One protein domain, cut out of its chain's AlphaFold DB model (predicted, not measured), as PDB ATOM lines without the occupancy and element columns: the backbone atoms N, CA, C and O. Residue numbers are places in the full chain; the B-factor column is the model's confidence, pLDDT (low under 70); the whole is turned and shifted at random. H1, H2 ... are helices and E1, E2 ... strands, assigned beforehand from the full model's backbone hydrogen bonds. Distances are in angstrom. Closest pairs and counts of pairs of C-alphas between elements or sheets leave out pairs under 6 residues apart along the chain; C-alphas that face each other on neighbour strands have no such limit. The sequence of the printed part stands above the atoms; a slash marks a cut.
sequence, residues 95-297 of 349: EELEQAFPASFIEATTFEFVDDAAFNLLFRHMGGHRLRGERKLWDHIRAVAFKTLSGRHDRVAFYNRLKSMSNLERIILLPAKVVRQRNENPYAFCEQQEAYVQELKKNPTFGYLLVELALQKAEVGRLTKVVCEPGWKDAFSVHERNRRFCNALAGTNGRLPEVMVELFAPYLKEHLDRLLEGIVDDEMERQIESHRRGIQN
ATOM      1  N   GLU A  95      46.609  56.983 -36.841       71.94
ATOM      2  CA  GLU A  95      47.148  58.101 -36.065       71.94
ATOM      3  C   GLU A  95      46.123  58.664 -35.072       71.94
ATOM      4  O   GLU A  95      46.450  58.884 -33.906       71.94
ATOM      5  N   GLU A  96      44.867  58.843 -35.495       75.62
ATOM      6  CA  GLU A  96      43.776  59.248 -34.597       75.62
ATOM      7  C   GLU A  96      43.515  58.184 -33.526       75.62
ATOM      8  O   GLU A  96      43.210  58.504 -32.376       75.62
ATOM      9  N   LEU A  97      43.655  56.910 -33.894       67.94
ATOM     10  CA  LEU A  97      43.420  55.784 -33.000       67.94
ATOM     11  C   LEU A  97      44.558  55.644 -31.978       67.94
ATOM     12  O   LEU A  97      44.295  55.389 -30.806       67.94
ATOM     13  N   GLU A  98      45.802  55.905 -32.379       68.31
ATOM     14  CA  GLU A  98      46.954  56.018 -31.478       68.31
ATOM     15  C   GLU A  98      46.816  57.203 -30.514       68.31
ATOM     16  O   GLU A  98      47.098  57.075 -29.321       68.31
ATOM     17  N   GLN A  99      46.365  58.355 -31.012       75.38
ATOM     18  CA  GLN A  99      46.172  59.542 -30.186       75.38
ATOM     19  C   GLN A  99      45.018  59.359 -29.190       75.38
ATOM     20  O   GLN A  99      45.108  59.822 -28.051       75.38
ATOM     21  N   ALA A 100      43.959  58.655 -29.596       72.94
ATOM     22  CA  ALA A 100      42.843  58.294 -28.729       72.94
ATOM     23  C   ALA A 100      43.212  57.194 -27.716       72.94
ATOM     24  O   ALA A 100      42.709  57.205 -26.591       72.94
ATOM     25  N   PHE A 101      44.096  56.264 -28.093       73.38
ATOM     26  CA  PHE A 101      44.460  55.090 -27.297       73.38
ATOM     27  C   PHE A 101      45.983  54.866 -27.278       73.38
ATOM     28  O   PHE A 101      46.485  53.936 -27.916       73.38
ATOM     29  N   PRO A 102      46.750  55.674 -26.522       78.62
ATOM     30  CA  PRO A 102      48.186  55.454 -26.389       78.62
ATOM     31  C   PRO A 102      48.473  54.075 -25.774       78.62
ATOM     32  O   PRO A 102      47.730  53.605 -24.911       78.62
ATOM     33  N   ALA A 103      49.575  53.426 -26.167       74.00
ATOM     34  CA  ALA A 103      49.912  52.065 -25.721       74.00
ATOM     35  C   ALA A 103      49.903  51.901 -24.187       74.00
ATOM     36  O   ALA A 103      49.388  50.913 -23.672       74.00
ATOM     37  N   SER A 104      50.383  52.906 -23.447       77.56
ATOM     38  CA  SER A 104      50.353  52.921 -21.979       77.56
ATOM     39  C   SER A 104      48.934  52.904 -21.399       77.56
ATOM     40  O   SER A 104      48.702  52.285 -20.363       77.56
ATOM     41  N   PHE A 105      47.976  53.552 -22.068       80.94
ATOM     42  CA  PHE A 105      46.567  53.500 -21.692       80.94
ATOM     43  C   PHE A 105      45.988  52.112 -21.961       80.94
ATOM     44  O   PHE A 105      45.323  51.560 -21.090       80.94
ATOM     45  N   ILE A 106      46.271  51.527 -23.127       78.75
ATOM     46  CA  ILE A 106      45.789  50.186 -23.495       78.75
ATOM     47  C   ILE A 106      46.320  49.132 -22.520       78.75
ATOM     48  O   ILE A 106      45.554  48.295 -22.052       78.75
ATOM     49  N   GLU A 107      47.600  49.207 -22.160       77.81
ATOM     50  CA  GLU A 107      48.220  48.283 -21.207       77.81
ATOM     51  C   GLU A 107      47.628  48.394 -19.798       77.81
ATOM     52  O   GLU A 107      47.530  47.391 -19.091       77.81
ATOM     53  N   ALA A 108      47.218  49.599 -19.391       82.06
ATOM     54  CA  ALA A 108      46.592  49.847 -18.094       82.06
ATOM     55  C   ALA A 108      45.075  49.580 -18.084       82.06
ATOM     56  O   ALA A 108      44.469  49.495 -17.013       82.06
ATOM     57  N   THR A 109      44.446  49.465 -19.256       84.94
ATOM     58  CA  THR A 109      42.993  49.361 -19.389       84.94
ATOM     59  C   THR A 109      42.561  47.907 -19.478       84.94
ATOM     60  O   THR A 109      43.052  47.131 -20.293       84.94
ATOM     61  N   THR A 110      41.575  47.540 -18.662       89.62
ATOM     62  CA  THR A 110      40.836  46.293 -18.861       89.62
ATOM     63  C   THR A 110      39.620  46.581 -19.727       89.62
ATOM     64  O   THR A 110      38.722  47.310 -19.308       89.62
ATOM     65  N   PHE A 111      39.586  46.013 -20.929       89.31
ATOM     66  CA  PHE A 111      38.455  46.183 -21.838       89.31
ATOM     67  C   PHE A 111      37.301  45.274 -21.417       89.31
ATOM     68  O   PHE A 111      37.487  44.068 -21.268       89.31
ATOM     69  N   GLU A 112      36.114  45.849 -21.229       91.94
ATOM     70  CA  GLU A 112      34.903  45.124 -20.839       91.94
ATOM     71  C   GLU A 112      34.012  44.866 -22.053       91.94
ATOM     72  O   GLU A 112      33.671  45.783 -22.799       91.94
ATOM     73  N   PHE A 113      33.590  43.617 -22.216       91.06
ATOM     74  CA  PHE A 113      32.728  43.172 -23.300       91.06
ATOM     75  C   PHE A 113      31.467  42.517 -22.741       91.06
ATOM     76  O   PHE A 113      31.503  41.758 -21.765       91.06
ATOM     77  N   VAL A 114      30.331  42.801 -23.377       88.00
ATOM     78  CA  VAL A 114      29.058  42.139 -23.058       88.00
ATOM     79  C   VAL A 114      29.144  40.651 -23.401       88.00
ATOM     80  O   VAL A 114      28.758  39.802 -22.593       88.00
ATOM     81  N   ASP A 115      29.700  40.348 -24.569       87.56
ATOM     82  CA  ASP A 115      29.858  39.003 -25.102       87.56
ATOM     83  C   ASP A 115      31.085  38.887 -26.028       87.56
ATOM     84  O   ASP A 115      31.831  39.845 -26.268       87.56
ATOM     85  N   ASP A 116      31.305  37.681 -26.544       85.88
ATOM     86  CA  ASP A 116      32.346  37.351 -27.513       85.88
ATOM     87  C   ASP A 116      32.130  38.028 -28.880       85.88
ATOM     88  O   ASP A 116      33.098  38.305 -29.594       85.88
ATOM     89  N   ALA A 117      30.886  38.348 -29.250       85.00
ATOM     90  CA  ALA A 117      30.572  39.038 -30.498       85.00
ATOM     91  C   ALA A 117      31.052  40.500 -30.476       85.00
ATOM     92  O   ALA A 117      31.690  40.946 -31.436       85.00
ATOM     93  N   ALA A 118      30.825  41.214 -29.371       85.75
ATOM     94  CA  ALA A 118      31.312  42.574 -29.157       85.75
ATOM     95  C   ALA A 118      32.846  42.632 -29.202       85.75
ATOM     96  O   ALA A 118      33.420  43.474 -29.898       85.75
ATOM     97  N   PHE A 119      33.517  41.681 -28.544       88.62
ATOM     98  CA  PHE A 119      34.971  41.543 -28.654       88.62
ATOM     99  C   PHE A 119      35.400  41.291 -30.096       88.62
ATOM    100  O   PHE A 119      36.322  41.931 -30.591       88.62
ATOM    101  N   ASN A 120      34.726  40.386 -30.802       85.06
ATOM    102  CA  ASN A 120      35.074  40.047 -32.174       85.06
ATOM    103  C   ASN A 120      34.922  41.222 -33.141       85.06
ATOM    104  O   ASN A 120      35.681  41.302 -34.112       85.06
ATOM    105  N   LEU A 121      33.957  42.106 -32.895       83.56
ATOM    106  CA  LEU A 121      33.780  43.332 -33.656       83.56
ATOM    107  C   LEU A 121      34.948  44.285 -33.404       83.56
ATOM    108  O   LEU A 121      35.601  44.691 -34.367       83.56
ATOM    109  N   LEU A 122      35.282  44.557 -32.140       81.38
ATOM    110  CA  LEU A 122      36.420  45.415 -31.801       81.38
ATOM    111  C   LEU A 122      37.741  44.827 -32.315       81.38
ATOM    112  O   LEU A 122      38.547  45.542 -32.899       81.38
ATOM    113  N   PHE A 123      37.938  43.514 -32.183       83.19
ATOM    114  CA  PHE A 123      39.130  42.828 -32.673       83.19
ATOM    115  C   PHE A 123      39.278  42.961 -34.186       83.19
ATOM    116  O   PHE A 123      40.391  43.129 -34.655       83.19
ATOM    117  N   ARG A 124      38.198  42.909 -34.977       82.94
ATOM    118  CA  ARG A 124      38.294  43.125 -36.435       82.94
ATOM    119  C   ARG A 124      38.704  44.550 -36.784       82.94
ATOM    120  O   ARG A 124      39.465  44.725 -37.727       82.94
ATOM    121  N   HIS A 125      38.212  45.530 -36.028       79.69
ATOM    122  CA  HIS A 125      38.551  46.934 -36.242       79.69
ATOM    123  C   HIS A 125      39.994  47.196 -35.837       79.69
ATOM    124  O   HIS A 125      40.782  47.644 -36.653       79.69
ATOM    125  N   MET A 126      40.382  46.821 -34.617       75.50
ATOM    126  CA  MET A 126      41.750  47.009 -34.145       75.50
ATOM    127  C   MET A 126      42.732  46.145 -34.936       75.50
ATOM    128  O   MET A 126      43.797  46.642 -35.260       75.50
ATOM    129  N   GLY A 127      42.321  44.927 -35.318       69.38
ATOM    130  CA  GLY A 127      43.029  43.790 -35.933       69.38
ATOM    131  C   GLY A 127      43.827  44.016 -37.223       69.38
ATOM    132  O   GLY A 127      44.536  43.110 -37.675       69.38
ATOM    133  N   GLY A 128      43.728  45.195 -37.828       69.25
ATOM    134  CA  GLY A 128      44.543  45.595 -38.977       69.25
ATOM    135  C   GLY A 128      45.624  46.621 -38.640       69.25
ATOM    136  O   GLY A 128      46.600  46.743 -39.381       69.25
ATOM    137  N   HIS A 129      45.480  47.346 -37.530       68.12
ATOM    138  CA  HIS A 129      46.264  48.545 -37.259       68.12
ATOM    139  C   HIS A 129      47.530  48.244 -36.452       68.12
ATOM    140  O   HIS A 129      47.517  47.540 -35.437       68.12
ATOM    141  N   ARG A 130      48.645  48.806 -36.921       71.31
ATOM    142  CA  ARG A 130      49.929  48.824 -36.218       71.31
ATOM    143  C   ARG A 130      50.178  50.231 -35.706       71.31
ATOM    144  O   ARG A 130      49.994  51.182 -36.462       71.31
ATOM    145  N   LEU A 131      50.646  50.351 -34.471       62.84
ATOM    146  CA  LEU A 131      51.158  51.618 -33.955       62.84
ATOM    147  C   LEU A 131      52.549  51.845 -34.552       62.84
ATOM    148  O   LEU A 131      53.423  51.006 -34.368       62.84
ATOM    149  N   ARG A 132      52.754  52.919 -35.328       64.56
ATOM    150  CA  ARG A 132      54.068  53.320 -35.893       64.56
ATOM    151  C   ARG A 132      54.863  52.221 -36.625       64.56
ATOM    152  O   ARG A 132      56.089  52.210 -36.605       64.56
ATOM    153  N   GLY A 133      54.176  51.280 -37.277       66.19
ATOM    154  CA  GLY A 133      54.816  50.136 -37.947       66.19
ATOM    155  C   GLY A 133      55.298  49.021 -37.008       66.19
ATOM    156  O   GLY A 133      55.857  48.029 -37.482       66.19
ATOM    157  N   GLU A 134      55.036  49.150 -35.707       74.44
ATOM    158  CA  GLU A 134      55.385  48.204 -34.651       74.44
ATOM    159  C   GLU A 134      54.327  47.093 -34.494       74.44
ATOM    160  O   GLU A 134      53.729  46.613 -35.467       74.44
ATOM    161  N   ARG A 135      54.136  46.629 -33.251       71.88
ATOM    162  CA  ARG A 135      53.184  45.584 -32.891       71.88
ATOM    163  C   ARG A 135      51.756  46.011 -33.200       71.88
ATOM    164  O   ARG A 135      51.411  47.183 -33.369       71.88
ATOM    165  N   LYS A 136      50.916  44.995 -33.305       82.19
ATOM    166  CA  LYS A 136      49.492  45.158 -33.523       82.19
ATOM    167  C   LYS A 136      48.864  45.755 -32.267       82.19
ATOM    168  O   LYS A 136      49.260  45.394 -31.164       82.19
ATOM    169  N   LEU A 137      47.872  46.633 -32.409       78.75
ATOM    170  CA  LEU A 137      47.282  47.340 -31.262       78.75
ATOM    171  C   LEU A 137      46.802  46.392 -30.145       78.75
ATOM    172  O   LEU A 137      46.991  46.654 -28.961       78.75
ATOM    173  N   TRP A 138      46.223  45.253 -30.524       84.12
ATOM    174  CA  TRP A 138      45.723  44.251 -29.585       84.12
ATOM    175  C   TRP A 138      46.834  43.481 -28.870       84.12
ATOM    176  O   TRP A 138      46.573  42.920 -27.808       84.12
ATOM    177  N   ASP A 139      48.070  43.504 -29.373       85.06
ATOM    178  CA  ASP A 139      49.213  42.937 -28.657       85.06
ATOM    179  C   ASP A 139      49.545  43.751 -27.399       85.06
ATOM    180  O   ASP A 139      50.280  43.254 -26.556       85.06
ATOM    181  N   HIS A 140      49.030  44.974 -27.236       85.50
ATOM    182  CA  HIS A 140      49.200  45.769 -26.010       85.50
ATOM    183  C   HIS A 140      48.146  45.464 -24.940       85.50
ATOM    184  O   HIS A 140      48.287  45.883 -23.793       85.50
ATOM    185  N   ILE A 141      47.088  44.725 -25.278       88.94
ATOM    186  CA  ILE A 141      46.021  44.415 -24.329       88.94
ATOM    187  C   ILE A 141      46.490  43.302 -23.393       88.94
ATOM    188  O   ILE A 141      46.734  42.174 -23.822       88.94
ATOM    189  N   ARG A 142      46.559  43.615 -22.095       91.56
ATOM    190  CA  ARG A 142      46.945  42.655 -21.049       91.56
ATOM    191  C   ARG A 142      45.760  41.969 -20.387       91.56
ATOM    192  O   ARG A 142      45.887  40.837 -19.927       91.56
ATOM    193  N   ALA A 143      44.608  42.630 -20.343       93.75
ATOM    194  CA  ALA A 143      43.414  42.094 -19.709       93.75
ATOM    195  C   ALA A 143      42.153  42.397 -20.520       93.75
ATOM    196  O   ALA A 143      41.930  43.523 -20.969       93.75
ATOM    197  N   VAL A 144      41.299  41.387 -20.649       94.38
ATOM    198  CA  VAL A 144      39.952  41.508 -21.217       94.38
ATOM    199  C   VAL A 144      38.943  40.930 -20.241       94.38
ATOM    200  O   VAL A 144      39.231  39.951 -19.554       94.38
ATOM    201  N   ALA A 145      37.765  41.531 -20.169       94.94
ATOM    202  CA  ALA A 145      36.712  41.133 -19.256       94.94
ATOM    203  C   ALA A 145      35.409  40.859 -20.010       94.94
ATOM    204  O   ALA A 145      35.016  41.639 -20.871       94.94
ATOM    205  N   PHE A 146      34.726  39.768 -19.674       93.88
ATOM    206  CA  PHE A 146      33.520  39.312 -20.360       93.88
ATOM    207  C   PHE A 146      32.368  39.129 -19.387       93.88
ATOM    208  O   PHE A 146      32.487  38.406 -18.397       93.88
ATOM    209  N   LYS A 147      31.222  39.732 -19.701       89.94
ATOM    210  CA  LYS A 147      29.971  39.516 -18.963       89.94
ATOM    211  C   LYS A 147      29.343  38.169 -19.272       89.94
ATOM    212  O   LYS A 147      28.790  37.534 -18.380       89.94
ATOM    213  N   THR A 148      29.425  37.740 -20.524       86.75
ATOM    214  CA  THR A 148      28.955  36.429 -20.954       86.75
ATOM    215  C   THR A 148      29.922  35.831 -21.967       86.75
ATOM    216  O   THR A 148      30.440  36.530 -22.829       86.75
ATOM    217  N   LEU A 149      30.168  34.525 -21.863       83.12
ATOM    218  CA  LEU A 149      30.907  33.738 -22.864       83.12
ATOM    219  C   LEU A 149      30.007  32.679 -23.519       83.12
ATOM    220  O   LEU A 149      30.452  31.604 -23.924       83.12
ATOM    221  N   SER A 150      28.706  32.962 -23.580       68.81
ATOM    222  CA  SER A 150      27.675  32.017 -24.012       68.81
ATOM    223  C   SER A 150      27.327  32.105 -25.501       68.81
ATOM    224  O   SER A 150      26.516  31.298 -25.964       68.81
ATOM    225  N   GLY A 151      27.927  33.027 -26.262       61.53
ATOM    226  CA  GLY A 151      27.556  33.306 -27.650       61.53
ATOM    227  C   GLY A 151      27.524  32.067 -28.547       61.53
ATOM    228  O   GLY A 151      28.320  31.140 -28.397       61.53
ATOM    229  N   ARG A 152      26.555  32.028 -29.472       60.50
ATOM    230  CA  ARG A 152      26.412  30.982 -30.510       60.50
ATOM    231  C   ARG A 152      27.352  31.190 -31.704       60.50
ATOM    232  O   ARG A 152      27.428  30.326 -32.570       60.50
ATOM    233  N   HIS A 153      27.998  32.349 -31.791       55.50
ATOM    234  CA  HIS A 153      28.800  32.746 -32.944       55.50
ATOM    235  C   HIS A 153      30.232  32.224 -32.842       55.50
ATOM    236  O   HIS A 153      30.636  31.770 -31.784       55.50
ATOM    237  N   ASP A 154      30.940  32.243 -33.977       68.56
ATOM    238  CA  ASP A 154      32.262  31.663 -34.274       68.56
ATOM    239  C   ASP A 154      33.263  31.634 -33.094       68.56
ATOM    240  O   ASP A 154      34.200  32.434 -33.000       68.56
ATOM    241  N   ARG A 155      33.048  30.681 -32.175       76.69
ATOM    242  CA  ARG A 155      33.833  30.515 -30.945       76.69
ATOM    243  C   ARG A 155      35.272  30.164 -31.264       76.69
ATOM    244  O   ARG A 155      36.178  30.600 -30.569       76.69
ATOM    245  N   VAL A 156      35.473  29.421 -32.347       79.88
ATOM    246  CA  VAL A 156      36.799  29.069 -32.846       79.88
ATOM    247  C   VAL A 156      37.557  30.336 -33.234       79.88
ATOM    248  O   VAL A 156      38.680  30.527 -32.774       79.88
ATOM    249  N   ALA A 157      36.950  31.253 -33.996       83.06
ATOM    250  CA  ALA A 157      37.595  32.529 -34.298       83.06
ATOM    251  C   ALA A 157      37.828  33.382 -33.047       83.06
ATOM    252  O   ALA A 157      38.904  33.962 -32.919       83.06
ATOM    253  N   PHE A 158      36.865  33.453 -32.127       87.00
ATOM    254  CA  PHE A 158      37.031  34.164 -30.856       87.00
ATOM    255  C   PHE A 158      38.244  33.645 -30.062       87.00
ATOM    256  O   PHE A 158      39.123  34.423 -29.686       87.00
ATOM    257  N   TYR A 159      38.339  32.330 -29.876       86.00
ATOM    258  CA  TYR A 159      39.426  31.692 -29.136       86.00
ATOM    259  C   TYR A 159      40.771  31.821 -29.848       86.00
ATOM    260  O   TYR A 159      41.756  32.206 -29.220       86.00
ATOM    261  N   ASN A 160      40.810  31.622 -31.167       84.88
ATOM    262  CA  ASN A 160      42.024  31.829 -31.961       84.88
ATOM    263  C   ASN A 160      42.536  33.271 -31.865       84.88
ATOM    264  O   ASN A 160      43.744  33.507 -31.883       84.88
ATOM    265  N   ARG A 161      41.632  34.249 -31.740       88.50
ATOM    266  CA  ARG A 161      42.006  35.654 -31.551       88.50
ATOM    267  C   ARG A 161      42.599  35.895 -30.175       88.50
ATOM    268  O   ARG A 161      43.683  36.466 -30.119       88.50
ATOM    269  N   LEU A 162      41.965  35.413 -29.105       89.44
ATOM    270  CA  LEU A 162      42.534  35.489 -27.752       89.44
ATOM    271  C   LEU A 162      43.927  34.848 -27.698       89.44
ATOM    272  O   LEU A 162      44.867  35.464 -27.208       89.44
ATOM    273  N   LYS A 163      44.085  33.669 -28.307       85.44
ATOM    274  CA  LYS A 163      45.360  32.947 -28.433       85.44
ATOM    275  C   LYS A 163      46.439  33.739 -29.177       85.44
ATOM    276  O   LYS A 163      47.627  33.579 -28.908       85.44
ATOM    277  N   SER A 164      46.036  34.577 -30.133       85.69
ATOM    278  CA  SER A 164      46.953  35.409 -30.918       85.69
ATOM    279  C   SER A 164      47.444  36.659 -30.180       85.69
ATOM    280  O   SER A 164      48.378  37.302 -30.655       85.69
ATOM    281  N   MET A 165      46.843  37.012 -29.039       87.88
ATOM    282  CA  MET A 165      47.209  38.196 -28.257       87.88
ATOM    283  C   MET A 165      48.412  37.883 -27.365       87.88
ATOM    284  O   MET A 165      48.276  37.378 -26.253       87.88
ATOM    285  N   SER A 166      49.617  38.197 -27.844       85.25
ATOM    286  CA  SER A 166      50.857  37.708 -27.226       85.25
ATOM    287  C   SER A 166      51.105  38.191 -25.793       85.25
ATOM    288  O   SER A 166      51.864  37.546 -25.065       85.25
ATOM    289  N   ASN A 167      50.540  39.339 -25.409       87.81
ATOM    290  CA  ASN A 167      50.717  39.923 -24.075       87.81
ATOM    291  C   ASN A 167      49.449  39.799 -23.218       87.81
ATOM    292  O   ASN A 167      49.354  40.466 -22.192       87.81
ATOM    293  N   LEU A 168      48.480  38.973 -23.624       91.31
ATOM    294  CA  LEU A 168      47.282  38.759 -22.829       91.31
ATOM    295  C   LEU A 168      47.625  37.968 -21.561       91.31
ATOM    296  O   LEU A 168      47.987  36.797 -21.612       91.31
ATOM    297  N   GLU A 169      47.478  38.602 -20.407       91.69
ATOM    298  CA  GLU A 169      47.779  38.032 -19.093       91.69
ATOM    299  C   GLU A 169      46.507  37.528 -18.401       91.69
ATOM    300  O   GLU A 169      46.550  36.568 -17.632       91.69
ATOM    301  N   ARG A 170      45.355  38.172 -18.634       93.19
ATOM    302  CA  ARG A 170      44.122  37.878 -17.890       93.19
ATOM    303  C   ARG A 170      42.875  37.896 -18.763       93.19
ATOM    304  O   ARG A 170      42.613  38.860 -19.478       93.19
ATOM    305  N   ILE A 171      42.052  36.865 -18.608       94.12
ATOM    306  CA  ILE A 171      40.664  36.846 -19.069       94.12
ATOM    307  C   ILE A 171      39.784  36.859 -17.826       94.12
ATOM    308  O   ILE A 171      39.823  35.938 -17.012       94.12
ATOM    309  N   ILE A 172      39.016  37.924 -17.655       95.19
ATOM    310  CA  ILE A 172      38.211  38.158 -16.465       95.19
ATOM    311  C   ILE A 172      36.758  37.813 -16.778       95.19
ATOM    312  O   ILE A 172      36.143  38.391 -17.670       95.19
ATOM    313  N   LEU A 173      36.190  36.880 -16.028       94.75
ATOM    314  CA  LEU A 173      34.763  36.602 -16.049       94.75
ATOM    315  C   LEU A 173      34.078  37.574 -15.094       94.75
ATOM    316  O   LEU A 173      34.303  37.544 -13.879       94.75
ATOM    317  N   LEU A 174      33.283  38.476 -15.665       94.25
ATOM    318  CA  LEU A 174      32.536  39.461 -14.899       94.25
ATOM    319  C   LEU A 174      31.354  38.795 -14.184       94.25
ATOM    320  O   LEU A 174      30.822  37.792 -14.668       94.25
ATOM    321  N   PRO A 175      30.892  39.380 -13.067       93.38
ATOM    322  CA  PRO A 175      29.787  38.830 -12.305       93.38
ATOM    323  C   PRO A 175      28.510  38.679 -13.137       93.38
ATOM    324  O   PRO A 175      28.017  39.631 -13.753       93.38
ATOM    325  N   ALA A 176      27.926  37.487 -13.095       93.31
ATOM    326  CA  ALA A 176      26.619  37.212 -13.657       93.31
ATOM    327  C   ALA A 176      25.537  37.979 -12.885       93.31
ATOM    328  O   ALA A 176      25.530  38.036 -11.651       93.31
ATOM    329  N   LYS A 177      24.583  38.561 -13.617       92.44
ATOM    330  CA  LYS A 177      23.450  39.272 -13.017       92.44
ATOM    331  C   LYS A 177      22.545  38.273 -12.292       92.44
ATOM    332  O   LYS A 177      22.057  37.326 -12.899       92.44
ATOM    333  N   VAL A 178      22.271  38.531 -11.015       91.94
ATOM    334  CA  VAL A 178      21.303  37.750 -10.235       91.94
ATOM    335  C   VAL A 178      19.895  37.999 -10.764       91.94
ATOM    336  O   VAL A 178      19.464  39.147 -10.925       91.94
ATOM    337  N   VAL A 179      19.178  36.916 -11.063       90.38
ATOM    338  CA  VAL A 179      17.785  36.983 -11.512       90.38
ATOM    339  C   VAL A 179      16.877  37.420 -10.367       90.38
ATOM    340  O   VAL A 179      17.047  37.003  -9.223       90.38
ATOM    341  N   ARG A 180      15.878  38.256 -10.673       86.56
ATOM    342  CA  ARG A 180      15.024  38.886  -9.653       86.56
ATOM    343  C   ARG A 180      14.316  37.864  -8.761       86.56
ATOM    344  O   ARG A 180      14.140  38.135  -7.578       86.56
ATOM    345  N   GLN A 181      13.942  36.704  -9.307       87.38
ATOM    346  CA  GLN A 181      13.271  35.639  -8.558       87.38
ATOM    347  C   GLN A 181      14.143  35.060  -7.437       87.38
ATOM    348  O   GLN A 181      13.610  34.591  -6.446       87.38
ATOM    349  N   ARG A 182      15.475  35.122  -7.559       88.00
ATOM    350  CA  ARG A 182      16.397  34.590  -6.546       88.00
ATOM    351  C   ARG A 182      16.702  35.576  -5.425       88.00
ATOM    352  O   ARG A 182      17.345  35.193  -4.461       88.00
ATOM    353  N   ASN A 183      16.239  36.825  -5.509       85.81
ATOM    354  CA  ASN A 183      16.608  37.866  -4.544       85.81
ATOM    355  C   ASN A 183      16.170  37.565  -3.102       85.81
ATOM    356  O   ASN A 183      16.716  38.176  -2.186       85.81
ATOM    357  N   GLU A 184      15.214  36.660  -2.882       83.38
ATOM    358  CA  GLU A 184      14.826  36.205  -1.542       83.38
ATOM    359  C   GLU A 184      15.933  35.411  -0.831       83.38
ATOM    360  O   GLU A 184      16.059  35.498   0.388       83.38
ATOM    361  N   ASN A 185      16.797  34.719  -1.581       87.12
ATOM    362  CA  ASN A 185      17.880  33.922  -1.017       87.12
ATOM    363  C   ASN A 185      19.059  34.824  -0.583       87.12
ATOM    364  O   ASN A 185      19.606  35.544  -1.425       87.12
ATOM    365  N   PRO A 186      19.505  34.787   0.691       86.75
ATOM    366  CA  PRO A 186      20.680  35.530   1.153       86.75
ATOM    367  C   PRO A 186      21.965  35.223   0.372       86.75
ATOM    368  O   PRO A 186      22.814  36.101   0.261       86.75
ATOM    369  N   TYR A 187      22.090  34.027  -0.204       90.25
ATOM    370  CA  TYR A 187      23.262  33.583  -0.964       90.25
ATOM    371  C   TYR A 187      23.071  33.655  -2.485       90.25
ATOM    372  O   TYR A 187      23.901  33.141  -3.235       90.25
ATOM    373  N   ALA A 188      22.013  34.322  -2.964       91.69
ATOM    374  CA  ALA A 188      21.654  34.372  -4.383       91.69
ATOM    375  C   ALA A 188      22.797  34.833  -5.293       91.69
ATOM    376  O   ALA A 188      22.941  34.329  -6.405       91.69
ATOM    377  N   PHE A 189      23.611  35.787  -4.830       93.69
ATOM    378  CA  PHE A 189      24.773  36.247  -5.582       93.69
ATOM    379  C   PHE A 189      25.808  35.138  -5.755       93.69
ATOM    380  O   PHE A 189      26.192  34.854  -6.887       93.69
ATOM    381  N   CYS A 190      26.206  34.492  -4.655       94.06
ATOM    382  CA  CYS A 190      27.173  33.395  -4.652       94.06
ATOM    383  C   CYS A 190      26.691  32.237  -5.533       94.06
ATOM    384  O   CYS A 190      27.398  31.845  -6.459       94.06
ATOM    385  N   GLU A 191      25.458  31.771  -5.318       95.12
ATOM    386  CA  GLU A 191      24.860  30.683  -6.098       95.12
ATOM    387  C   GLU A 191      24.739  31.027  -7.586       95.12
ATOM    388  O   GLU A 191      24.896  30.159  -8.442       95.12
ATOM    389  N   GLN A 192      24.457  32.289  -7.930       95.44
ATOM    390  CA  GLN A 192      24.406  32.717  -9.326       95.44
ATOM    391  C   GLN A 192      25.791  32.695  -9.980       95.44
ATOM    392  O   GLN A 192      25.890  32.306 -11.146       95.44
ATOM    393  N   GLN A 193      26.842  33.114  -9.265       95.75
ATOM    394  CA  GLN A 193      28.207  33.070  -9.800       95.75
ATOM    395  C   GLN A 193      28.689  31.631  -9.969       95.75
ATOM    396  O   GLN A 193      29.252  31.290 -11.007       95.75
ATOM    397  N   GLU A 194      28.420  30.775  -8.984       95.75
ATOM    398  CA  GLU A 194      28.751  29.356  -9.065       95.75
ATOM    399  C   GLU A 194      28.007  28.688 -10.223       95.75
ATOM    400  O   GLU A 194      28.634  28.064 -11.077       95.75
ATOM    401  N   ALA A 195      26.691  28.895 -10.325       94.75
ATOM    402  CA  ALA A 195      25.896  28.370 -11.431       94.75
ATOM    403  C   ALA A 195      26.429  28.839 -12.793       94.75
ATOM    404  O   ALA A 195      26.463  28.052 -13.734       94.75
ATOM    405  N   TYR A 196      26.886  30.089 -12.902       93.88
ATOM    406  CA  TYR A 196      27.496  30.591 -14.131       93.88
ATOM    407  C   TYR A 196      28.778  29.828 -14.500       93.88
ATOM    408  O   TYR A 196      28.909  29.387 -15.641       93.88
ATOM    409  N   VAL A 197      29.686  29.593 -13.546       93.88
ATOM    410  CA  VAL A 197      30.903  28.794 -13.790       93.88
ATOM    411  C   VAL A 197      30.560  27.337 -14.119       93.88
ATOM    412  O   VAL A 197      31.155  26.754 -15.023       93.88
ATOM    413  N   GLN A 198      29.556  26.756 -13.463       93.50
ATOM    414  CA  GLN A 198      29.086  25.402 -13.771       93.50
ATOM    415  C   GLN A 198      28.466  25.299 -15.174       93.50
ATOM    416  O   GLN A 198      28.637  24.290 -15.855       93.50
ATOM    417  N   GLU A 199      27.778  26.334 -15.658       91.81
ATOM    418  CA  GLU A 199      27.316  26.380 -17.052       91.81
ATOM    419  C   GLU A 199      28.490  26.462 -18.038       91.81
ATOM    420  O   GLU A 199      28.472  25.799 -19.077       91.81
ATOM    421  N   LEU A 200      29.553  27.198 -17.701       90.38
ATOM    422  CA  LEU A 200      30.785  27.198 -18.494       90.38
ATOM    423  C   LEU A 200      31.461  25.818 -18.500       90.38
ATOM    424  O   LEU A 200      31.930  25.385 -19.549       90.38
ATOM    425  N   LYS A 201      31.439  25.089 -17.377       90.69
ATOM    426  CA  LYS A 201      31.948  23.709 -17.277       90.69
ATOM    427  C   LYS A 201      31.243  22.743 -18.233       90.69
ATOM    428  O   LYS A 201      31.874  21.834 -18.768       90.69
ATOM    429  N   LYS A 202      29.944  22.935 -18.475       90.19
ATOM    430  CA  LYS A 202      29.165  22.121 -19.428       90.19
ATOM    431  C   LYS A 202      29.527  22.398 -20.889       90.19
ATOM    432  O   LYS A 202      29.122  21.639 -21.767       90.19
ATOM    433  N   ASN A 203      30.256  23.476 -21.173       87.38
ATOM    434  CA  ASN A 203      30.632  23.866 -22.523       87.38
ATOM    435  C   ASN A 203      32.014  23.290 -22.899       87.38
ATOM    436  O   ASN A 203      33.031  23.845 -22.477       87.38
ATOM    437  N   PRO A 204      32.089  22.248 -23.752       87.00
ATOM    438  CA  PRO A 204      33.362  21.607 -24.094       87.00
ATOM    439  C   PRO A 204      34.334  22.577 -24.773       87.00
ATOM    440  O   PRO A 204      35.517  22.588 -24.469       87.00
ATOM    441  N   THR A 205      33.830  23.473 -25.628       86.50
ATOM    442  CA  THR A 205      34.644  24.505 -26.296       86.50
ATOM    443  C   THR A 205      35.374  25.414 -25.309       86.50
ATOM    444  O   THR A 205      36.498  25.829 -25.575       86.50
ATOM    445  N   PHE A 206      34.737  25.733 -24.181       88.50
ATOM    446  CA  PHE A 206      35.365  26.545 -23.146       88.50
ATOM    447  C   PHE A 206      36.440  25.747 -22.404       88.50
ATOM    448  O   PHE A 206      37.527  26.271 -22.191       88.50
ATOM    449  N   GLY A 207      36.181  24.469 -22.105       90.56
ATOM    450  CA  GLY A 207      37.200  23.551 -21.591       90.56
ATOM    451  C   GLY A 207      38.432  23.500 -22.498       90.56
ATOM    452  O   GLY A 207      39.541  23.736 -22.028       90.56
ATOM    453  N   TYR A 208      38.240  23.303 -23.809       89.75
ATOM    454  CA  TYR A 208      39.331  23.318 -24.790       89.75
ATOM    455  C   TYR A 208      40.132  24.622 -24.755       89.75
ATOM    456  O   TYR A 208      41.359  24.568 -24.722       89.75
ATOM    457  N   LEU A 209      39.463  25.782 -24.711       88.69
ATOM    458  CA  LEU A 209      40.147  27.070 -24.565       88.69
ATOM    459  C   LEU A 209      41.016  27.090 -23.303       88.69
ATOM    460  O   LEU A 209      42.175  27.488 -23.372       88.69
ATOM    461  N   LEU A 210      40.460  26.702 -22.152       90.50
ATOM    462  CA  LEU A 210      41.192  26.750 -20.887       90.50
ATOM    463  C   LEU A 210      42.423  25.837 -20.910       90.50
ATOM    464  O   LEU A 210      43.489  26.257 -20.461       90.50
ATOM    465  N   VAL A 211      42.301  24.636 -21.481       90.75
ATOM    466  CA  VAL A 211      43.431  23.717 -21.674       90.75
ATOM    467  C   VAL A 211      44.475  24.326 -22.605       90.75
ATOM    468  O   VAL A 211      45.653  24.336 -22.263       90.75
ATOM    469  N   GLU A 212      44.077  24.888 -23.748       88.50
ATOM    470  CA  GLU A 212      45.030  25.521 -24.668       88.50
ATOM    471  C   GLU A 212      45.785  26.685 -24.013       88.50
ATOM    472  O   GLU A 212      47.006  26.774 -24.147       88.50
ATOM    473  N   LEU A 213      45.090  27.552 -23.272       87.44
ATOM    474  CA  LEU A 213      45.720  28.650 -22.533       87.44
ATOM    475  C   LEU A 213      46.668  28.126 -21.440       87.44
ATOM    476  O   LEU A 213      47.751  28.679 -21.233       87.44
ATOM    477  N   ALA A 214      46.303  27.030 -20.766       85.88
ATOM    478  CA  ALA A 214      47.156  26.372 -19.777       85.88
ATOM    479  C   ALA A 214      48.396  25.704 -20.404       85.88
ATOM    480  O   ALA A 214      49.470  25.719 -19.800       85.88
ATOM    481  N   LEU A 215      48.289  25.166 -21.621       84.56
ATOM    482  CA  LEU A 215      49.421  24.605 -22.367       84.56
ATOM    483  C   LEU A 215      50.357  25.700 -22.893       84.56
ATOM    484  O   LEU A 215      51.575  25.563 -22.780       84.56
ATOM    485  N   GLN A 216      49.821  26.830 -23.368       79.81
ATOM    486  CA  GLN A 216      50.642  27.986 -23.758       79.81
ATOM    487  C   GLN A 216      51.523  28.491 -22.607       79.81
ATOM    488  O   GLN A 216      52.676  28.877 -22.828       79.81
ATOM    489  N   LYS A 217      51.017  28.422 -21.367       70.44
ATOM    490  CA  LYS A 217      51.813  28.672 -20.158       70.44
ATOM    491  C   LYS A 217      53.041  27.772 -20.076       70.44
ATOM    492  O   LYS A 217      54.103  28.263 -19.695       70.44
ATOM    493  N   ALA A 218      52.902  26.486 -20.386       73.12
ATOM    494  CA  ALA A 218      53.999  25.530 -20.293       73.12
ATOM    495  C   ALA A 218      55.067  25.771 -21.373       73.12
ATOM    496  O   ALA A 218      56.255  25.646 -21.089       73.12
ATOM    497  N   GLU A 219      54.659  26.157 -22.585       77.56
ATOM    498  CA  GLU A 219      55.570  26.329 -23.725       77.56
ATOM    499  C   GLU A 219      56.331  27.662 -23.710       77.56
ATOM    500  O   GLU A 219      57.531  27.699 -23.974       77.56
ATOM    501  N   VAL A 220      55.640  28.771 -23.419       75.81
ATOM    502  CA  VAL A 220      56.182  30.135 -23.600       75.81
ATOM    503  C   VAL A 220      56.512  30.804 -22.258       75.81
ATOM    504  O   VAL A 220      57.062  31.906 -22.222       75.81
ATOM    505  N   GLY A 221      56.156  30.175 -21.133       74.56
ATOM    506  CA  GLY A 221      56.286  30.763 -19.795       74.56
ATOM    507  C   GLY A 221      55.354  31.958 -19.556       74.56
ATOM    508  O   GLY A 221      55.502  32.665 -18.559       74.56
ATOM    509  N   ARG A 222      54.400  32.209 -20.464       73.62
ATOM    510  CA  ARG A 222      53.410  33.288 -20.360       73.62
ATOM    511  C   ARG A 222      52.081  32.733 -19.885       73.62
ATOM    512  O   ARG A 222      51.506  31.846 -20.498       73.62
ATOM    513  N   LEU A 223      51.601  33.280 -18.782       76.31
ATOM    514  CA  LEU A 223      50.405  32.833 -18.092       76.31
ATOM    515  C   LEU A 223      49.224  33.728 -18.453       76.31
ATOM    516  O   LEU A 223      49.011  34.743 -17.795       76.31
ATOM    517  N   THR A 224      48.429  33.338 -19.449       89.25
ATOM    518  CA  THR A 224      47.066  33.869 -19.543       89.25
ATOM    519  C   THR A 224      46.209  33.147 -18.508       89.25
ATOM    520  O   THR A 224      45.922  31.959 -18.650       89.25
ATOM    521  N   LYS A 225      45.806  33.843 -17.441       90.56
ATOM    522  CA  LYS A 225      44.925  33.288 -16.410       90.56
ATOM    523  C   LYS A 225      43.475  33.664 -16.695       90.56
ATOM    524  O   LYS A 225      43.157  34.844 -16.852       90.56
ATOM    525  N   VAL A 226      42.588  32.674 -16.694       92.44
ATOM    526  CA  VAL A 226      41.146  32.925 -16.619       92.44
ATOM    527  C   VAL A 226      40.756  33.022 -15.151       92.44
ATOM    528  O   VAL A 226      41.102  32.143 -14.364       92.44
ATOM    529  N   VAL A 227      40.108  34.118 -14.769       94.12
ATOM    530  CA  VAL A 227      39.748  34.407 -13.374       94.12
ATOM    531  C   VAL A 227      38.309  34.872 -13.271       94.12
ATOM    532  O   VAL A 227      37.813  35.572 -14.155       94.12
ATOM    533  N   CYS A 228      37.665  34.546 -12.159       93.31
ATOM    534  CA  CYS A 228      36.390  35.140 -11.784       93.31
ATOM    535  C   CYS A 228      36.639  36.335 -10.862       93.31
ATOM    536  O   CYS A 228      37.352  36.220  -9.870       93.31
ATOM    537  N   GLU A 229      36.028  37.484 -11.150       93.31
ATOM    538  CA  GLU A 229      36.123  38.668 -10.285       93.31
ATOM    539  C   GLU A 229      34.738  39.026  -9.726       93.31
ATOM    540  O   GLU A 229      34.107  39.974 -10.195       93.31
ATOM    541  N   PRO A 230      34.227  38.293  -8.711       90.44
ATOM    542  CA  PRO A 230      32.903  38.553  -8.131       90.44
ATOM    543  C   PRO A 230      32.781  39.964  -7.524       90.44
ATOM    544  O   PRO A 230      31.686  40.520  -7.449       90.44
ATOM    545  N   GLY A 231      33.909  40.558  -7.115       89.62
ATOM    546  CA  GLY A 231      34.008  41.928  -6.610       89.62
ATOM    547  C   GLY A 231      34.184  43.000  -7.689       89.62
ATOM    548  O   GLY A 231      34.436  44.154  -7.345       89.62
ATOM    549  N   TRP A 232      34.080  42.661  -8.981       92.56
ATOM    550  CA  TRP A 232      34.284  43.627 -10.063       92.56
ATOM    551  C   TRP A 232      33.378  44.848  -9.900       92.56
ATOM    552  O   TRP A 232      32.157  44.708  -9.847       92.56
ATOM    553  N   LYS A 233      33.972  46.046  -9.817       91.94
ATOM    554  CA  LYS A 233      33.250  47.315  -9.588       91.94
ATOM    555  C   LYS A 233      32.260  47.238  -8.410       91.94
ATOM    556  O   LYS A 233      31.140  47.739  -8.500       91.94
ATOM    557  N   ASP A 234      32.665  46.578  -7.324       92.00
ATOM    558  CA  ASP A 234      31.859  46.371  -6.115       92.00
ATOM    559  C   ASP A 234      30.528  45.639  -6.382       92.00
ATOM    560  O   ASP A 234      29.552  45.845  -5.658       92.00
ATOM    561  N   ALA A 235      30.449  44.795  -7.421       91.62
ATOM    562  CA  ALA A 235      29.200  44.173  -7.871       91.62
ATOM    563  C   ALA A 235      28.434  43.440  -6.761       91.62
ATOM    564  O   ALA A 235      27.212  43.578  -6.686       91.62
ATOM    565  N   PHE A 236      29.127  42.707  -5.886       92.75
ATOM    566  CA  PHE A 236      28.492  42.023  -4.757       92.75
ATOM    567  C   PHE A 236      27.866  43.036  -3.780       92.75
ATOM    568  O   PHE A 236      26.668  42.981  -3.497       92.75
ATOM    569  N   SER A 237      28.622  44.049  -3.355       91.50
ATOM    570  CA  SER A 237      28.119  45.108  -2.469       91.50
ATOM    571  C   SER A 237      27.008  45.940  -3.118       91.50
ATOM    572  O   SER A 237      26.077  46.384  -2.445       91.50
ATOM    573  N   VAL A 238      27.073  46.179  -4.430       90.81
ATOM    574  CA  VAL A 238      26.007  46.838  -5.203       90.81
ATOM    575  C   VAL A 238      24.752  45.968  -5.237       90.81
ATOM    576  O   VAL A 238      23.652  46.486  -5.037       90.81
ATOM    577  N   HIS A 239      24.894  44.660  -5.455       90.69
ATOM    578  CA  HIS A 239      23.780  43.720  -5.432       90.69
ATOM    579  C   HIS A 239      23.074  43.730  -4.071       90.69
ATOM    580  O   HIS A 239      21.867  43.977  -4.024       90.69
ATOM    581  N   GLU A 240      23.813  43.574  -2.972       89.25
ATOM    582  CA  GLU A 240      23.245  43.579  -1.617       89.25
ATOM    583  C   GLU A 240      22.583  44.918  -1.265       89.25
ATOM    584  O   GLU A 240      21.463  44.949  -0.744       89.25
ATOM    585  N   ARG A 241      23.191  46.050  -1.647       87.25
ATOM    586  CA  ARG A 241      22.559  47.368  -1.475       87.25
ATOM    587  C   ARG A 241      21.270  47.503  -2.279       87.25
ATOM    588  O   ARG A 241      20.319  48.101  -1.784       87.25
ATOM    589  N   ASN A 242      21.204  46.946  -3.486       85.06
ATOM    590  CA  ASN A 242      20.022  47.031  -4.345       85.06
ATOM    591  C   ASN A 242      18.918  46.036  -3.958       85.06
ATOM    592  O   ASN A 242      17.741  46.319  -4.203       85.06
ATOM    593  N   ARG A 243      19.245  44.930  -3.274       81.56
ATOM    594  CA  ARG A 243      18.245  43.998  -2.711       81.56
ATOM    595  C   ARG A 243      17.284  44.684  -1.741       81.56
ATOM    596  O   ARG A 243      16.161  44.212  -1.581       81.56
ATOM    597  N   ARG A 244      17.647  45.840  -1.167       69.19
ATOM    598  CA  ARG A 244      16.752  46.635  -0.306       69.19
ATOM    599  C   ARG A 244      15.444  47.062  -0.972       69.19
ATOM    600  O   ARG A 244      14.471  47.290  -0.266       69.19
ATOM    601  N   PHE A 245      15.432  47.167  -2.300       71.00
ATOM    602  CA  PHE A 245      14.255  47.541  -3.087       71.00
ATOM    603  C   PHE A 245      13.406  46.332  -3.504       71.00
ATOM    604  O   PHE A 245      12.413  46.478  -4.215       71.00
ATOM    605  N   CYS A 246      13.786  45.120  -3.095       68.25
ATOM    606  CA  CYS A 246      12.973  43.935  -3.315       68.25
ATOM    607  C   CYS A 246      11.923  43.823  -2.212       68.25
ATOM    608  O   CYS A 246      12.246  43.496  -1.074       68.25
ATOM    609  N   ASN A 247      10.656  44.030  -2.579       64.06
ATOM    610  CA  ASN A 247       9.509  43.901  -1.673       64.06
ATOM    611  C   ASN A 247       9.444  42.531  -0.966       64.06
ATOM    612  O   ASN A 247       8.951  42.452   0.152       64.06
ATOM    613  N   ALA A 248      10.000  41.474  -1.576       62.84
ATOM    614  CA  ALA A 248      10.106  40.134  -0.986       62.84
ATOM    615  C   ALA A 248      10.998  40.067   0.274       62.84
ATOM    616  O   ALA A 248      10.926  39.107   1.028       62.84
ATOM    617  N   LEU A 249      11.829  41.086   0.520       63.94
ATOM    618  CA  LEU A 249      12.745  41.183   1.662       63.94
ATOM    619  C   LEU A 249      12.353  42.301   2.642       63.94
ATOM    620  O   LEU A 249      13.205  42.809   3.382       63.94
ATOM    621  N   ALA A 250      11.090  42.735   2.620       56.28
ATOM    622  CA  ALA A 250      10.559  43.778   3.493       56.28
ATOM    623  C   ALA A 250      10.517  43.296   4.957       56.28
ATOM    624  O   ALA A 250       9.484  42.881   5.465       56.28
ATOM    625  N   GLY A 251      11.673  43.308   5.621       60.84
ATOM    626  CA  GLY A 251      11.822  42.887   7.013       60.84
ATOM    627  C   GLY A 251      13.127  42.149   7.273       60.84
ATOM    628  O   GLY A 251      13.078  41.038   7.764       60.84
ATOM    629  N   THR A 252      14.275  42.734   6.900       59.88
ATOM    630  CA  THR A 252      15.660  42.414   7.348       59.88
ATOM    631  C   THR A 252      16.221  40.982   7.246       59.88
ATOM    632  O   THR A 252      17.434  40.846   7.124       59.88
ATOM    633  N   ASN A 253      15.414  39.924   7.211       62.34
ATOM    634  CA  ASN A 253      15.820  38.548   7.507       62.34
ATOM    635  C   ASN A 253      16.555  37.830   6.365       62.34
ATOM    636  O   ASN A 253      16.989  36.700   6.545       62.34
ATOM    637  N   GLY A 254      16.719  38.470   5.205       68.38
ATOM    638  CA  GLY A 254      17.437  37.886   4.066       68.38
ATOM    639  C   GLY A 254      18.667  38.667   3.609       68.38
ATOM    640  O   GLY A 254      19.252  38.294   2.595       68.38
ATOM    641  N   ARG A 255      19.053  39.755   4.293       76.19
ATOM    642  CA  ARG A 255      20.213  40.573   3.895       76.19
ATOM    643  C   ARG A 255      21.493  40.045   4.518       76.19
ATOM    644  O   ARG A 255      21.509  39.728   5.707       76.19
ATOM    645  N   LEU A 256      22.573  40.047   3.745       84.75
ATOM    646  CA  LEU A 256      23.899  39.854   4.316       84.75
ATOM    647  C   LEU A 256      24.389  41.183   4.920       84.75
ATOM    648  O   LEU A 256      24.301  42.222   4.260       84.75
ATOM    649  N   PRO A 257      24.893  41.188   6.169       86.69
ATOM    650  CA  PRO A 257      25.609  42.337   6.714       86.69
ATOM    651  C   PRO A 257      26.792  42.727   5.818       86.69
ATOM    652  O   PRO A 257      27.438  41.853   5.247       86.69
ATOM    653  N   GLU A 258      27.127  44.016   5.739       87.88
ATOM    654  CA  GLU A 258      28.236  44.513   4.900       87.88
ATOM    655  C   GLU A 258      29.567  43.811   5.218       87.88
ATOM    656  O   GLU A 258      30.258  43.359   4.311       87.88
ATOM    657  N   VAL A 259      29.838  43.570   6.505       89.56
ATOM    658  CA  VAL A 259      31.001  42.794   6.976       89.56
ATOM    659  C   VAL A 259      31.030  41.378   6.385       89.56
ATOM    660  O   VAL A 259      32.094  40.866   6.050       89.56
ATOM    661  N   MET A 260      29.870  40.737   6.216       88.88
ATOM    662  CA  MET A 260      29.793  39.408   5.598       88.88
ATOM    663  C   MET A 260      30.064  39.470   4.094       88.88
ATOM    664  O   MET A 260      30.669  38.551   3.556       88.88
ATOM    665  N   VAL A 261      29.654  40.544   3.412       88.94
ATOM    666  CA  VAL A 261      29.949  40.746   1.982       88.94
ATOM    667  C   VAL A 261      31.452  40.912   1.763       88.94
ATOM    668  O   VAL A 261      32.017  40.271   0.876       88.94
ATOM    669  N   GLU A 262      32.108  41.717   2.600       89.69
ATOM    670  CA  GLU A 262      33.562  41.915   2.562       89.69
ATOM    671  C   GLU A 262      34.331  40.623   2.863       89.69
ATOM    672  O   GLU A 262      35.325  40.333   2.200       89.69
ATOM    673  N   LEU A 263      33.842  39.813   3.809       90.50
ATOM    674  CA  LEU A 263      34.432  38.514   4.139       90.50
ATOM    675  C   LEU A 263      34.225  37.479   3.019       90.50
ATOM    676  O   LEU A 263      35.126  36.696   2.715       90.50
ATOM    677  N   PHE A 264      33.041  37.455   2.401       90.31
ATOM    678  CA  PHE A 264      32.697  36.451   1.399       90.31
ATOM    679  C   PHE A 264      33.266  36.742   0.017       90.31
ATOM    680  O   PHE A 264      33.513  35.789  -0.716       90.31
ATOM    681  N   ALA A 265      33.495  37.998  -0.368       89.62
ATOM    682  CA  ALA A 265      33.984  38.301  -1.713       89.62
ATOM    683  C   ALA A 265      35.340  37.624  -2.043       89.62
ATOM    684  O   ALA A 265      35.423  36.991  -3.102       89.62
ATOM    685  N   PRO A 266      36.370  37.654  -1.168       92.19
ATOM    686  CA  PRO A 266      37.619  36.922  -1.393       92.19
ATOM    687  C   PRO A 266      37.423  35.402  -1.423       92.19
ATOM    688  O   PRO A 266      37.973  34.734  -2.297       92.19
ATOM    689  N   TYR A 267      36.602  34.864  -0.515       94.44
ATOM    690  CA  TYR A 267      36.313  33.428  -0.458       94.44
ATOM    691  C   TYR A 267      35.608  32.939  -1.727       94.44
ATOM    692  O   TYR A 267      35.998  31.933  -2.315       94.44
ATOM    693  N   LEU A 268      34.596  33.681  -2.181       94.19
ATOM    694  CA  LEU A 268      33.869  33.388  -3.408       94.19
ATOM    695  C   LEU A 268      34.814  33.441  -4.607       94.19
ATOM    696  O   LEU A 268      34.773  32.549  -5.446       94.19
ATOM    697  N   LYS A 269      35.704  34.436  -4.672       94.50
ATOM    698  CA  LYS A 269      36.716  34.518  -5.729       94.50
ATOM    699  C   LYS A 269      37.594  33.265  -5.762       94.50
ATOM    700  O   LYS A 269      37.720  32.646  -6.812       94.50
ATOM    701  N   GLU A 270      38.172  32.879  -4.628       95.25
ATOM    702  CA  GLU A 270      39.030  31.693  -4.536       95.25
ATOM    703  C   GLU A 270      38.270  30.402  -4.871       95.25
ATOM    704  O   GLU A 270      38.802  29.506  -5.522       95.25
ATOM    705  N   HIS A 271      37.017  30.291  -4.436       95.88
ATOM    706  CA  HIS A 271      36.165  29.155  -4.764       95.88
ATOM    707  C   HIS A 271      35.882  29.064  -6.272       95.88
ATOM    708  O   HIS A 271      36.054  27.998  -6.859       95.88
ATOM    709  N   LEU A 272      35.509  30.173  -6.916       95.56
ATOM    710  CA  LEU A 272      35.243  30.211  -8.357       95.56
ATOM    711  C   LEU A 272      36.514  29.966  -9.183       95.56
ATOM    712  O   LEU A 272      36.450  29.250 -10.179       95.56
ATOM    713  N   ASP A 273      37.660  30.510  -8.763       93.12
ATOM    714  CA  ASP A 273      38.952  30.251  -9.408       93.12
ATOM    715  C   ASP A 273      39.308  28.748  -9.326       93.12
ATOM    716  O   ASP A 273      39.708  28.165 -10.332       93.12
ATOM    717  N   ARG A 274      39.063  28.081  -8.185       94.69
ATOM    718  CA  ARG A 274      39.231  26.618  -8.054       94.69
ATOM    719  C   ARG A 274      38.280  25.821  -8.942       94.69
ATOM    720  O   ARG A 274      38.670  24.796  -9.493       94.69
ATOM    721  N   LEU A 275      37.035  26.274  -9.098       94.81
ATOM    722  CA  LEU A 275      36.100  25.636 -10.025       94.81
ATOM    723  C   LEU A 275      36.578  25.752 -11.475       94.81
ATOM    724  O   LEU A 275      36.458  24.780 -12.215       94.81
ATOM    725  N   LEU A 276      37.137  26.900 -11.875       93.19
ATOM    726  CA  LEU A 276      37.733  27.078 -13.202       93.19
ATOM    727  C   LEU A 276      38.945  26.166 -13.416       93.19
ATOM    728  O   LEU A 276      39.061  25.561 -14.480       93.19
ATOM    729  N   GLU A 277      39.818  26.040 -12.417       91.94
ATOM    730  CA  GLU A 277      40.952  25.107 -12.456       91.94
ATOM    731  C   GLU A 277      40.467  23.658 -12.613       91.94
ATOM    732  O   GLU A 277      40.939  22.948 -13.497       91.94
ATOM    733  N   GLY A 278      39.417  23.261 -11.888       94.19
ATOM    734  CA  GLY A 278      38.804  21.941 -12.051       94.19
ATOM    735  C   GLY A 278      38.215  21.680 -13.446       94.19
ATOM    736  O   GLY A 278      38.140  20.531 -13.867       94.19
ATOM    737  N   ILE A 279      37.818  22.714 -14.205       93.19
ATOM    738  CA  ILE A 279      37.405  22.537 -15.613       93.19
ATOM    739  C   ILE A 279      38.604  22.142 -16.481       93.19
ATOM    740  O   ILE A 279      38.443  21.322 -17.386       93.19
ATOM    741  N   VAL A 280      39.781  22.725 -16.227       91.69
ATOM    742  CA  VAL A 280      41.018  22.393 -16.953       91.69
ATOM    743  C   VAL A 280      41.379  20.936 -16.706       91.69
ATOM    744  O   VAL A 280      41.567  20.200 -17.671       91.69
ATOM    745  N   ASP A 281      41.418  20.523 -15.440       92.19
ATOM    746  CA  ASP A 281      41.792  19.161 -15.056       92.19
ATOM    747  C   ASP A 281      40.839  18.125 -15.672       92.19
ATOM    748  O   ASP A 281      41.288  17.195 -16.349       92.19
ATOM    749  N   ASP A 282      39.524  18.339 -15.538       93.25
ATOM    750  CA  ASP A 282      38.500  17.458 -16.109       93.25
ATOM    751  C   ASP A 282      38.629  17.336 -17.638       93.25
ATOM    752  O   ASP A 282      38.435  16.261 -18.210       93.25
ATOM    753  N   GLU A 283      38.901  18.443 -18.337       93.69
ATOM    754  CA  GLU A 283      39.016  18.433 -19.797       93.69
ATOM    755  C   GLU A 283      40.337  17.811 -20.267       93.69
ATOM    756  O   GLU A 283      40.343  17.067 -21.249       93.69
ATOM    757  N   MET A 284      41.442  18.044 -19.553       91.38
ATOM    758  CA  MET A 284      42.706  17.354 -19.817       91.38
ATOM    759  C   MET A 284      42.547  15.840 -19.661       91.38
ATOM    760  O   MET A 284      42.977  15.092 -20.541       91.38
ATOM    761  N   GLU A 285      41.883  15.378 -18.600       93.88
ATOM    762  CA  GLU A 285      41.615  13.952 -18.387       93.88
ATOM    763  C   GLU A 285      40.766  13.360 -19.524       93.88
ATOM    764  O   GLU A 285      41.113  12.314 -20.082       93.88
ATOM    765  N   ARG A 286      39.712  14.065 -19.962       93.06
ATOM    766  CA  ARG A 286      38.903  13.647 -21.125       93.06
ATOM    767  C   ARG A 286      39.728  13.529 -22.401       93.06
ATOM    768  O   ARG A 286      39.542  12.569 -23.154       93.06
ATOM    769  N   GLN A 287      40.616  14.485 -22.670       91.12
ATOM    770  CA  GLN A 287      41.473  14.455 -23.856       91.12
ATOM    771  C   GLN A 287      42.471  13.297 -23.804       91.12
ATOM    772  O   GLN A 287      42.617  12.583 -24.799       91.12
ATOM    773  N   ILE A 288      43.099  13.067 -22.648       92.50
ATOM    774  CA  ILE A 288      44.010  11.936 -22.425       92.50
ATOM    775  C   ILE A 288      43.278  10.614 -22.672       92.50
ATOM    776  O   ILE A 288      43.771   9.773 -23.427       92.50
ATOM    777  N   GLU A 289      42.080  10.442 -22.117       95.50
ATOM    778  CA  GLU A 289      41.300   9.213 -22.281       95.50
ATOM    779  C   GLU A 289      40.807   9.030 -23.724       95.50
ATOM    780  O   GLU A 289      40.796   7.923 -24.270       95.50
ATOM    781  N   SER A 290      40.433  10.118 -24.401       94.75
ATOM    782  CA  SER A 290      40.114  10.081 -25.832       94.75
ATOM    783  C   SER A 290      41.317   9.648 -26.673       94.75
ATOM    784  O   SER A 290      41.169   8.826 -27.579       94.75
ATOM    785  N   HIS A 291      42.510  10.166 -26.374       94.38
ATOM    786  CA  HIS A 291      43.734   9.799 -27.078       94.38
ATOM    787  C   HIS A 291      44.127   8.341 -26.816       94.38
ATOM    788  O   HIS A 291      44.429   7.604 -27.756       94.38
ATOM    789  N   ARG A 292      44.033   7.889 -25.559       96.06
ATOM    790  CA  ARG A 292      44.279   6.498 -25.158       96.06
ATOM    791  C   ARG A 292      43.387   5.522 -25.922       96.06
ATOM    792  O   ARG A 292      43.892   4.548 -26.478       96.06
ATOM    793  N   ARG A 293      42.084   5.806 -26.012       96.69
ATOM    794  CA  ARG A 293      41.141   5.001 -26.807       96.69
ATOM    795  C   ARG A 293      41.483   5.010 -28.295       96.69
ATOM    796  O   ARG A 293      41.419   3.969 -28.938       96.69
ATOM    797  N   GLY A 294      41.892   6.158 -28.838       97.12
ATOM    798  CA  GLY A 294      42.354   6.261 -30.224       97.12
ATOM    799  C   GLY A 294      43.558   5.359 -30.516       97.12
ATOM    800  O   GLY A 294      43.545   4.622 -31.501       97.12
ATOM    801  N   ILE A 295      44.563   5.365 -29.633       96.50
ATOM    802  CA  ILE A 295      45.735   4.482 -29.728       96.50
ATOM    803  C   ILE A 295      45.316   3.013 -29.653       96.50
ATOM    804  O   ILE A 295      45.771   2.208 -30.465       96.50
ATOM    805  N   GLN A 296      44.442   2.662 -28.707       96.69
ATOM    806  CA  GLN A 296      43.967   1.291 -28.551       96.69
ATOM    807  C   GLN A 296      43.255   0.794 -29.816       96.69
ATOM    808  O   GLN A 296      43.623  -0.251 -30.346       96.69
ATOM    809  N   ASN A 297      42.318   1.576 -30.357       97.06
ATOM    810  CA  ASN A 297      41.593   1.223 -31.579       97.06
ATOM    811  C   ASN A 297      42.540   1.053 -32.778       97.06
ATOM    812  O   ASN A 297      42.419   0.090 -33.533       97.06
TER     813      ASN A 297
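AT A GLANCE: This is residues 95 to 297 of the 349 residues of an uncharacterized protein of Mytilinidion resinicola (UniProt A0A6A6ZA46). A small parallel sheet, E1 to E4, has H3 over one face at E1, while one very long helix, H10, passes its edge strand E4 and sticks out with residues 288 to 297. H6, H9, the beginning of H10 and the loop of residues 244 to 257 gather at one end of the domain; H1 and H2 lie away from them, near the E1 side. The 203 printed residues hold ten named helices and four named strands, in the order H1 H2 E1 H3 H4 E2 H5 E3 H6 H7 H8 E4 H9 H10, and the class is mixed, helices and strands. The sheet's order is E1 E2 E3 E4, all parallel. The whole is only just compact, close to loose, with a radius of gyration of the C-alphas of 19.6 A, and flat, spanning 61 by 58 by 30 A.

IN THESE COORDINATES: H1, residues 95 to 100, begins at C-alpha 95 (47.148, 58.101, -36.065). H2 is residues 103 to 108, E1 110 to 113, H3 116 to 126 with 15.0 A, H4 137 to 140, E2 143 to 146, H5 155 to 164 with 14.0 A, E3 170 to 173 and H6 180 to 184. H7, residues 188 to 201, measures 19.6 A and H8, 204 to 220, 24.4 A. E4 is residues 225 to 228 and H9 232 to 243, 17.6 A. H10, residues 258 to 297, measures 58.2 A, has a kink of 30 degrees near residue 266 and ends at C-alpha 297 (41.593, 1.223, -31.579).

HOW THE PARTS SIT: N 113 and O 145 of E1 and E2 are 2.8 A apart, N 146 and O 172 of E2 and E3 2.8 A, and N 171 and O 225 of E3 and E4 2.9 A, within hydrogen-bond range. Three strand-helix-strand units, parallel neighbour strands with helices between, follow: E1, H3 H4, E2 and E2, H5, E3, both with right-handed crossovers, and E3, H6 H7 H8, E4. H3 is over E1 at a height over the sheet of 10.2 A. H3 touches H5, closest C-alphas Asn 120 and Phe 158, 6.3 A. H10 is the hub: it touches H8, about perpendicular at 89 degrees, closest C-alphas Val 211 and Val 280, 5.5 A; H7, at a shallow tilt of 15 degrees, Lys 201 and Ile 279, 5.8 A; and H9, Ser 237 and Val 261, 6.5 A. H2 touches H4, Glu 107 and His 140, 5.5 A; H1 and H2 meet only through their link. Every O i to N i+4 pair is within range in H1, H2, H3, H5 and H7; H8 has 12 of 13, H9 6 of 8, H10 34 of 36, and H6 0 of 1 beside 1 of 2 O i to N i+3 pairs, while H4 is too short for such a pair.

THE WHOLE: The C-alphas of Gly 251 and Asn 297, the two farthest apart, are 64.1 A apart. The printed part has no cut, and the link H9 to H10 is long. Mean pLDDT of the printed part is 85.3; 23 residues are under 70, among them 246 to 254.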